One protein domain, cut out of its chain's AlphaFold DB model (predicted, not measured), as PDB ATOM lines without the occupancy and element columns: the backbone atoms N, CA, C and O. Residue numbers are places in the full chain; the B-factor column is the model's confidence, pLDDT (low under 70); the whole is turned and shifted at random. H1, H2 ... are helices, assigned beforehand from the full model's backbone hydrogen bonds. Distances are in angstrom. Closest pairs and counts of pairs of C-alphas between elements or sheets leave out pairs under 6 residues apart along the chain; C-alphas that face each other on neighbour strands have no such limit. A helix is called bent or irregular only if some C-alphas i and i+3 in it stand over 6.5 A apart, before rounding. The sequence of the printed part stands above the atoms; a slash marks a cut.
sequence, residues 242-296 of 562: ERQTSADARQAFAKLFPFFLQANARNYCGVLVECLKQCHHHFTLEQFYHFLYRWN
ATOM      1  N   GLU A 242     -53.441   7.790 -49.236       73.62
ATOM      2  CA  GLU A 242     -52.844   9.107 -48.972       73.62
ATOM      3  C   GLU A 242     -52.411   9.219 -47.498       73.62
ATOM      4  O   GLU A 242     -51.275   9.600 -47.198       73.62
ATOM      5  N   ARG A 243     -53.255   8.740 -46.571       77.69
ATOM      6  CA  ARG A 243     -52.912   8.607 -45.142       77.69
ATOM      7  C   ARG A 243     -51.751   7.660 -44.891       77.69
ATOM      8  O   ARG A 243     -50.848   8.006 -44.128       77.69
ATOM      9  N   GLN A 244     -51.763   6.482 -45.516       80.62
ATOM     10  CA  GLN A 244     -50.688   5.503 -45.369       80.62
ATOM     11  C   GLN A 244     -49.358   6.085 -45.871       80.62
ATOM     12  O   GLN A 244     -48.366   6.068 -45.143       80.62
ATOM     13  N   THR A 245     -49.366   6.718 -47.048       75.38
ATOM     14  CA  THR A 245     -48.191   7.406 -47.613       75.38
ATOM     15  C   THR A 245     -47.681   8.518 -46.686       75.38
ATOM     16  O   THR A 245     -46.478   8.641 -46.459       75.38
ATOM     17  N   SER A 246     -48.586   9.296 -46.081       75.88
ATOM     18  CA  SER A 246     -48.255  10.327 -45.087       75.88
ATOM     19  C   SER A 246     -47.625   9.741 -43.811       75.88
ATOM     20  O   SER A 246     -46.641  10.281 -43.294       75.88
ATOM     21  N   ALA A 247     -48.131   8.608 -43.315       81.56
ATOM     22  CA  ALA A 247     -47.580   7.910 -42.154       81.56
ATOM     23  C   ALA A 247     -46.179   7.330 -42.428       81.56
ATOM     24  O   ALA A 247     -45.266   7.511 -41.615       81.56
ATOM     25  N   ASP A 248     -45.983   6.698 -43.587       79.81
ATOM     26  CA  ASP A 248     -44.696   6.124 -43.987       79.81
ATOM     27  C   ASP A 248     -43.640   7.210 -44.237       79.81
ATOM     28  O   ASP A 248     -42.511   7.090 -43.753       79.81
ATOM     29  N   ALA A 249     -44.015   8.332 -44.864       72.25
ATOM     30  CA  ALA A 249     -43.145   9.498 -45.020       72.25
ATOM     31  C   ALA A 249     -42.688  10.071 -43.663       72.25
ATOM     32  O   ALA A 249     -41.502  10.367 -43.475       72.25
ATOM     33  N   ARG A 250     -43.593  10.164 -42.677       75.50
ATOM     34  CA  ARG A 250     -43.259  10.575 -41.298       75.50
ATOM     35  C   ARG A 250     -42.305   9.577 -40.626       75.50
ATOM     36  O   ARG A 250     -41.359   9.998 -39.955       75.50
ATOM     37  N   GLN A 251     -42.492   8.271 -40.833       84.25
ATOM     38  CA  GLN A 251     -41.594   7.243 -40.293       84.25
ATOM     39  C   GLN A 251     -40.207   7.270 -40.964       84.25
ATOM     40  O   GLN A 251     -39.191   7.112 -40.284       84.25
ATOM     41  N   ALA A 252     -40.136   7.502 -42.277       79.12
ATOM     42  CA  ALA A 252     -38.882   7.679 -43.008       79.12
ATOM     43  C   ALA A 252     -38.128   8.935 -42.538       79.12
ATOM     44  O   ALA A 252     -36.931   8.866 -42.255       79.12
ATOM     45  N   PHE A 253     -38.829  10.059 -42.353       77.31
ATOM     46  CA  PHE A 253     -38.240  11.287 -41.812       77.31
ATOM     47  C   PHE A 253     -37.655  11.080 -40.408       77.31
ATOM     48  O   PHE A 253     -36.514  11.467 -40.158       77.31
ATOM     49  N   ALA A 254     -38.377  10.398 -39.511       83.31
ATOM     50  CA  ALA A 254     -37.889  10.089 -38.165       83.31
ATOM     51  C   ALA A 254     -36.597   9.242 -38.164       83.31
ATOM     52  O   ALA A 254     -35.747   9.423 -37.293       83.31
ATOM     53  N   LYS A 255     -36.410   8.361 -39.162       86.06
ATOM     54  CA  LYS A 255     -35.158   7.603 -39.363       86.06
ATOM     55  C   LYS A 255     -34.023   8.469 -39.916       86.06
ATOM     56  O   LYS A 255     -32.872   8.223 -39.574       86.06
ATOM     57  N   LEU A 256     -34.322   9.457 -40.765       83.00
ATOM     58  CA  LEU A 256     -33.321  10.319 -41.410       83.00
ATOM     59  C   LEU A 256     -32.870  11.507 -40.551       83.00
ATOM     60  O   LEU A 256     -31.719  11.933 -40.657       83.00
ATOM     61  N   PHE A 257     -33.731  12.019 -39.671       84.88
ATOM     62  CA  PHE A 257     -33.452  13.187 -38.830       84.88
ATOM     63  C   PHE A 257     -32.120  13.113 -38.039       84.88
ATOM     64  O   PHE A 257     -31.368  14.093 -38.073       84.88
ATOM     65  N   PRO A 258     -31.725  11.976 -37.421       88.31
ATOM     66  CA  PRO A 258     -30.420  11.855 -36.760       88.31
ATOM     67  C   PRO A 258     -29.220  11.983 -37.711       88.31
ATOM     68  O   PRO A 258     -28.181  12.502 -37.308       88.31
ATOM     69  N   PHE A 259     -29.350  11.543 -38.968       85.12
ATOM     70  CA  PHE A 259     -28.288  11.665 -39.973       85.12
ATOM     71  C   PHE A 259     -28.135  13.113 -40.450       85.12
ATOM     72  O   PHE A 259     -27.009  13.570 -40.629       85.12
ATOM     73  N   PHE A 260     -29.239  13.858 -40.582       81.69
ATOM     74  CA  PHE A 260     -29.194  15.294 -40.872       81.69
ATOM     75  C   PHE A 260     -28.542  16.097 -39.735       81.69
ATOM     76  O   PHE A 260     -27.707  16.951 -40.011       81.69
ATOM     77  N   LEU A 261     -28.837  15.788 -38.466       82.50
ATOM     78  CA  LEU A 261     -28.178  16.432 -37.317       82.50
ATOM     79  C   LEU A 261     -26.668  16.142 -37.232       82.50
ATOM     80  O   LEU A 261     -25.919  16.939 -36.674       82.50
ATOM     81  N   GLN A 262     -26.211  15.014 -37.781       81.88
ATOM     82  CA  GLN A 262     -24.790  14.647 -37.842       81.88
ATOM     83  C   GLN A 262     -24.111  15.067 -39.160       81.88
ATOM     84  O   GLN A 262     -22.911  14.819 -39.339       81.88
ATOM     85  N   ALA A 263     -24.845  15.685 -40.091       85.12
ATOM     86  CA  ALA A 263     -24.348  16.031 -41.416       85.12
ATOM     87  C   ALA A 263     -23.315  17.167 -41.365       85.12
ATOM     88  O   ALA A 263     -23.527  18.226 -40.782       85.12
ATOM     89  N   ASN A 264     -22.182  16.948 -42.022       87.06
ATOM     90  CA  ASN A 264     -21.097  17.906 -42.184       87.06
ATOM     91  C   ASN A 264     -20.358  17.639 -43.505       87.06
ATOM     92  O   ASN A 264     -20.524  16.591 -44.133       87.06
ATOM     93  N   ALA A 265     -19.480  18.555 -43.916       76.31
ATOM     94  CA  ALA A 265     -18.777  18.485 -45.201       76.31
ATOM     95  C   ALA A 265     -17.933  17.206 -45.435       76.31
ATOM     96  O   ALA A 265     -17.542  16.943 -46.570       76.31
ATOM     97  N   ARG A 266     -17.643  16.399 -44.399       73.81
ATOM     98  CA  ARG A 266     -16.896  15.133 -44.527       73.81
ATOM     99  C   ARG A 266     -17.786  13.895 -44.670       73.81
ATOM    100  O   ARG A 266     -17.323  12.905 -45.227       73.81
ATOM    101  N   ASN A 267     -19.029  13.923 -44.178       83.81
ATOM    102  CA  ASN A 267     -19.953  12.780 -44.222       83.81
ATOM    103  C   ASN A 267     -21.240  13.037 -45.031       83.81
ATOM    104  O   ASN A 267     -22.013  12.098 -45.214       83.81
ATOM    105  N   TYR A 268     -21.451  14.250 -45.559       80.31
ATOM    106  CA  TYR A 268     -22.649  14.635 -46.317       80.31
ATOM    107  C   TYR A 268     -23.030  13.629 -47.417       80.31
ATOM    108  O   TYR A 268     -24.187  13.237 -47.514       80.31
ATOM    109  N   CYS A 269     -22.062  13.132 -48.196       75.62
ATOM    110  CA  CYS A 269     -22.325  12.127 -49.233       75.62
ATOM    111  C   CYS A 269     -22.876  10.804 -48.663       75.62
ATOM    112  O   CYS A 269     -23.668  10.140 -49.322       75.62
ATOM    113  N   GLY A 270     -22.480  10.429 -47.442       82.88
ATOM    114  CA  GLY A 270     -23.036   9.279 -46.725       82.88
ATOM    115  C   GLY A 270     -24.466   9.537 -46.249       82.88
ATOM    116  O   GLY A 270     -25.319   8.675 -46.422       82.88
ATOM    117  N   VAL A 271     -24.751  10.742 -45.740       83.19
ATOM    118  CA  VAL A 271     -26.117  11.164 -45.379       83.19
ATOM    119  C   VAL A 271     -27.029  11.149 -46.608       83.19
ATOM    120  O   VAL A 271     -28.102  10.563 -46.550       83.19
ATOM    121  N   LEU A 272     -26.572  11.680 -47.749       79.69
ATOM    122  CA  LEU A 272     -27.305  11.652 -49.020       79.69
ATOM    123  C   LEU A 272     -27.594  10.215 -49.496       79.69
ATOM    124  O   LEU A 272     -28.702   9.919 -49.937       79.69
ATOM    125  N   VAL A 273     -26.618   9.308 -49.373       81.25
ATOM    126  CA  VAL A 273     -26.794   7.877 -49.678       81.25
ATOM    127  C   VAL A 273     -27.793   7.212 -48.726       81.25
ATOM    128  O   VAL A 273     -28.582   6.381 -49.172       81.25
ATOM    129  N   GLU A 274     -27.821   7.574 -47.443       85.06
ATOM    130  CA  GLU A 274     -28.800   7.019 -46.500       85.06
ATOM    131  C   GLU A 274     -30.212   7.580 -46.733       85.06
ATOM    132  O   GLU A 274     -31.178   6.817 -46.687       85.06
ATOM    133  N   CYS A 275     -30.342   8.861 -47.100       81.31
ATOM    134  CA  CYS A 275     -31.592   9.436 -47.612       81.31
ATOM    135  C   CYS A 275     -32.097   8.664 -48.835       81.31
ATOM    136  O   CYS A 275     -33.257   8.259 -48.866       81.31
ATOM    137  N   LEU A 276     -31.218   8.380 -49.802       79.88
ATOM    138  CA  LEU A 276     -31.562   7.569 -50.970       79.88
ATOM    139  C   LEU A 276     -32.019   6.161 -50.588       79.88
ATOM    140  O   LEU A 276     -33.046   5.708 -51.081       79.88
ATOM    141  N   LYS A 277     -31.317   5.478 -49.676       83.25
ATOM    142  CA  LYS A 277     -31.736   4.151 -49.197       83.25
ATOM    143  C   LYS A 277     -33.089   4.171 -48.490       83.25
ATOM    144  O   LYS A 277     -33.835   3.212 -48.650       83.25
ATOM    145  N   GLN A 278     -33.428   5.212 -47.728       82.56
ATOM    146  CA  GLN A 278     -34.762   5.297 -47.124       82.56
ATOM    147  C   GLN A 278     -35.838   5.639 -48.167       82.56
ATOM    148  O   GLN A 278     -36.925   5.089 -48.080       82.56
ATOM    149  N   CYS A 279     -35.547   6.461 -49.181       76.50
ATOM    150  CA  CYS A 279     -36.549   6.930 -50.152       76.50
ATOM    151  C   CYS A 279     -36.662   6.103 -51.453       76.50
ATOM    152  O   CYS A 279     -37.556   6.373 -52.253       76.50
ATOM    153  N   HIS A 280     -35.801   5.103 -51.688       79.62
ATOM    154  CA  HIS A 280     -35.685   4.391 -52.981       79.62
ATOM    155  C   HIS A 280     -36.970   3.720 -53.508       79.62
ATOM    156  O   HIS A 280     -37.047   3.401 -54.693       79.62
ATOM    157  N   HIS A 281     -37.956   3.468 -52.644       80.06
ATOM    158  CA  HIS A 281     -39.248   2.879 -53.013       80.06
ATOM    159  C   HIS A 281     -40.285   3.923 -53.466       80.06
ATOM    160  O   HIS A 281     -41.233   3.567 -54.160       80.06
ATOM    161  N   HIS A 282     -40.088   5.200 -53.126       73.50
ATOM    162  CA  HIS A 282     -40.887   6.328 -53.622       73.50
ATOM    163  C   HIS A 282     -40.180   7.121 -54.734       73.50
ATOM    164  O   HIS A 282     -40.834   7.863 -55.462       73.50
ATOM    165  N   PHE A 283     -38.855   6.991 -54.861       70.31
ATOM    166  CA  PHE A 283     -38.039   7.756 -55.801       70.31
ATOM    167  C   PHE A 283     -36.995   6.852 -56.465       70.31
ATOM    168  O   PHE A 283     -36.075   6.362 -55.805       70.31
ATOM    169  N   THR A 284     -37.108   6.633 -57.778       75.12
ATOM    170  CA  THR A 284     -36.089   5.885 -58.526       75.12
ATOM    171  C   THR A 284     -34.787   6.685 -58.618       75.12
ATOM    172  O   THR A 284     -34.780   7.914 -58.530       75.12
ATOM    173  N   LEU A 285     -33.657   6.007 -58.847       65.81
ATOM    174  CA  LEU A 285     -32.369   6.690 -59.022       65.81
ATOM    175  C   LEU A 285     -32.367   7.631 -60.246       65.81
ATOM    176  O   LEU A 285     -31.694   8.657 -60.230       65.81
ATOM    177  N   GLU A 286     -33.152   7.310 -61.277       66.50
ATOM    178  CA  GLU A 286     -33.362   8.155 -62.458       66.50
ATOM    179  C   GLU A 286     -34.197   9.400 -62.129       66.50
ATOM    180  O   GLU A 286     -33.798  10.510 -62.476       66.50
ATOM    181  N   GLN A 287     -35.296   9.247 -61.377       70.75
ATOM    182  CA  GLN A 287     -36.064  10.381 -60.851       70.75
ATOM    183  C   GLN A 287     -35.204  11.255 -59.936       70.75
ATOM    184  O   GLN A 287     -35.279  12.476 -60.025       70.75
ATOM    185  N   PHE A 288     -34.340  10.663 -59.105       67.94
ATOM    186  CA  PHE A 288     -33.416  11.409 -58.252       67.94
ATOM    187  C   PHE A 288     -32.351  12.164 -59.050       67.94
ATOM    188  O   PHE A 288     -32.064  13.322 -58.757       67.94
ATOM    189  N   TYR A 289     -31.793  11.539 -60.088       68.00
ATOM    190  CA  TYR A 289     -30.852  12.192 -60.990       68.00
ATOM    191  C   TYR A 289     -31.522  13.345 -61.750       68.00
ATOM    192  O   TYR A 289     -30.985  14.450 -61.794       68.00
ATOM    193  N   HIS A 290     -32.729  13.142 -62.287       68.69
ATOM    194  CA  HIS A 290     -33.503  14.232 -62.876       68.69
ATOM    195  C   HIS A 290     -33.847  15.315 -61.852       68.69
ATOM    196  O   HIS A 290     -33.705  16.490 -62.164       68.69
ATOM    197  N   PHE A 291     -34.204  14.970 -60.620       67.88
ATOM    198  CA  PHE A 291     -34.461  15.971 -59.593       67.88
ATOM    199  C   PHE A 291     -33.210  16.818 -59.284       67.88
ATOM    200  O   PHE A 291     -33.281  18.042 -59.331       67.88
ATOM    201  N   LEU A 292     -32.044  16.200 -59.061       61.00
ATOM    202  CA  LEU A 292     -30.807  16.938 -58.765       61.00
ATOM    203  C   LEU A 292     -30.247  17.745 -59.948       61.00
ATOM    204  O   LEU A 292     -29.639  18.789 -59.721       61.00
ATOM    205  N   TYR A 293     -30.397  17.263 -61.188       61.25
ATOM    206  CA  TYR A 293     -29.704  17.829 -62.356       61.25
ATOM    207  C   TYR A 293     -30.621  18.482 -63.404       61.25
ATOM    208  O   TYR A 293     -30.116  19.162 -64.294       61.25
ATOM    209  N   ARG A 294     -31.946  18.307 -63.321       56.06
ATOM    210  CA  ARG A 294     -32.934  18.891 -64.252       56.06
ATOM    211  C   ARG A 294     -33.819  19.965 -63.615       56.06
ATOM    212  O   ARG A 294     -34.368  20.766 -64.356       56.06
ATOM    213  N   TRP A 295     -33.896  20.068 -62.283       49.81
ATOM    214  CA  TRP A 295     -34.634  21.148 -61.597       49.81
ATOM    215  C   TRP A 295     -34.208  22.562 -62.046       49.81
ATOM    216  O   TRP A 295     -35.019  23.481 -62.083       49.81
ATOM    217  N   ASN A 296     -32.950  22.726 -62.465       43.69
ATOM    218  CA  ASN A 296     -32.417  23.996 -62.969       43.69
ATOM    219  C   ASN A 296     -32.834  24.326 -64.421       43.69
ATOM    220  O   ASN A 296     -32.612  25.450 -64.862       43.69
TER     221      ASN A 296
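Overview. This is residues 242 to 296 of the 562 residues of an uncharacterized protein of Metschnikowia sp. JCM 33374 (UniProt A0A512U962). A long helix, H1, and a shorter one, H2, fold back on each other as a helical hairpin, and a third short helix, H3, is set off from both beyond the end of H2. The printed part has 55 residues with three named helices, in the order H1, H2, H3, and no named strand; its class is all helix. It is only just loose, close to compact, with a radius of gyration of the C-alphas of 12.5 A and spans of 36 by 28 by 17 A.

Arrangement. H1, residues 242 to 261, has a kink of 35 degrees near residue 255 and is only just irregular: C-alphas 255 and 258 are 6.9 A apart. With residues 252 to 260 alone it touches H2, residues 268 to 279; the closest C-alphas, of Phe 259 and Val 271, are 5.8 A apart. This hairpin has a shallow tilt of 18 degrees, opposite ways. H3, residues 285 to 294, is apart from H1, and only just apart from H2, at 8.1 A. Every O i to N i+4 pair is within hydrogen-bond range in H2 and H3, and 14 of 16 in H1.

Along the chain. H1 is 28.2 A long from C-alpha 242 at (-52.844, 9.107, -48.972); H2 is 16.3 A and H3 13.3 A, ending at C-alpha 294 (-32.934, 18.891, -64.252).

Size, cuts and confidence. The C-alphas farthest apart, of Glu 242 and Arg 266, are 36.7 A apart. The printed part has no cut; the link H1 to H2 is short, H2 to H3 tight. Residues 285 to 286 and 288 to 296 have pLDDT under 70.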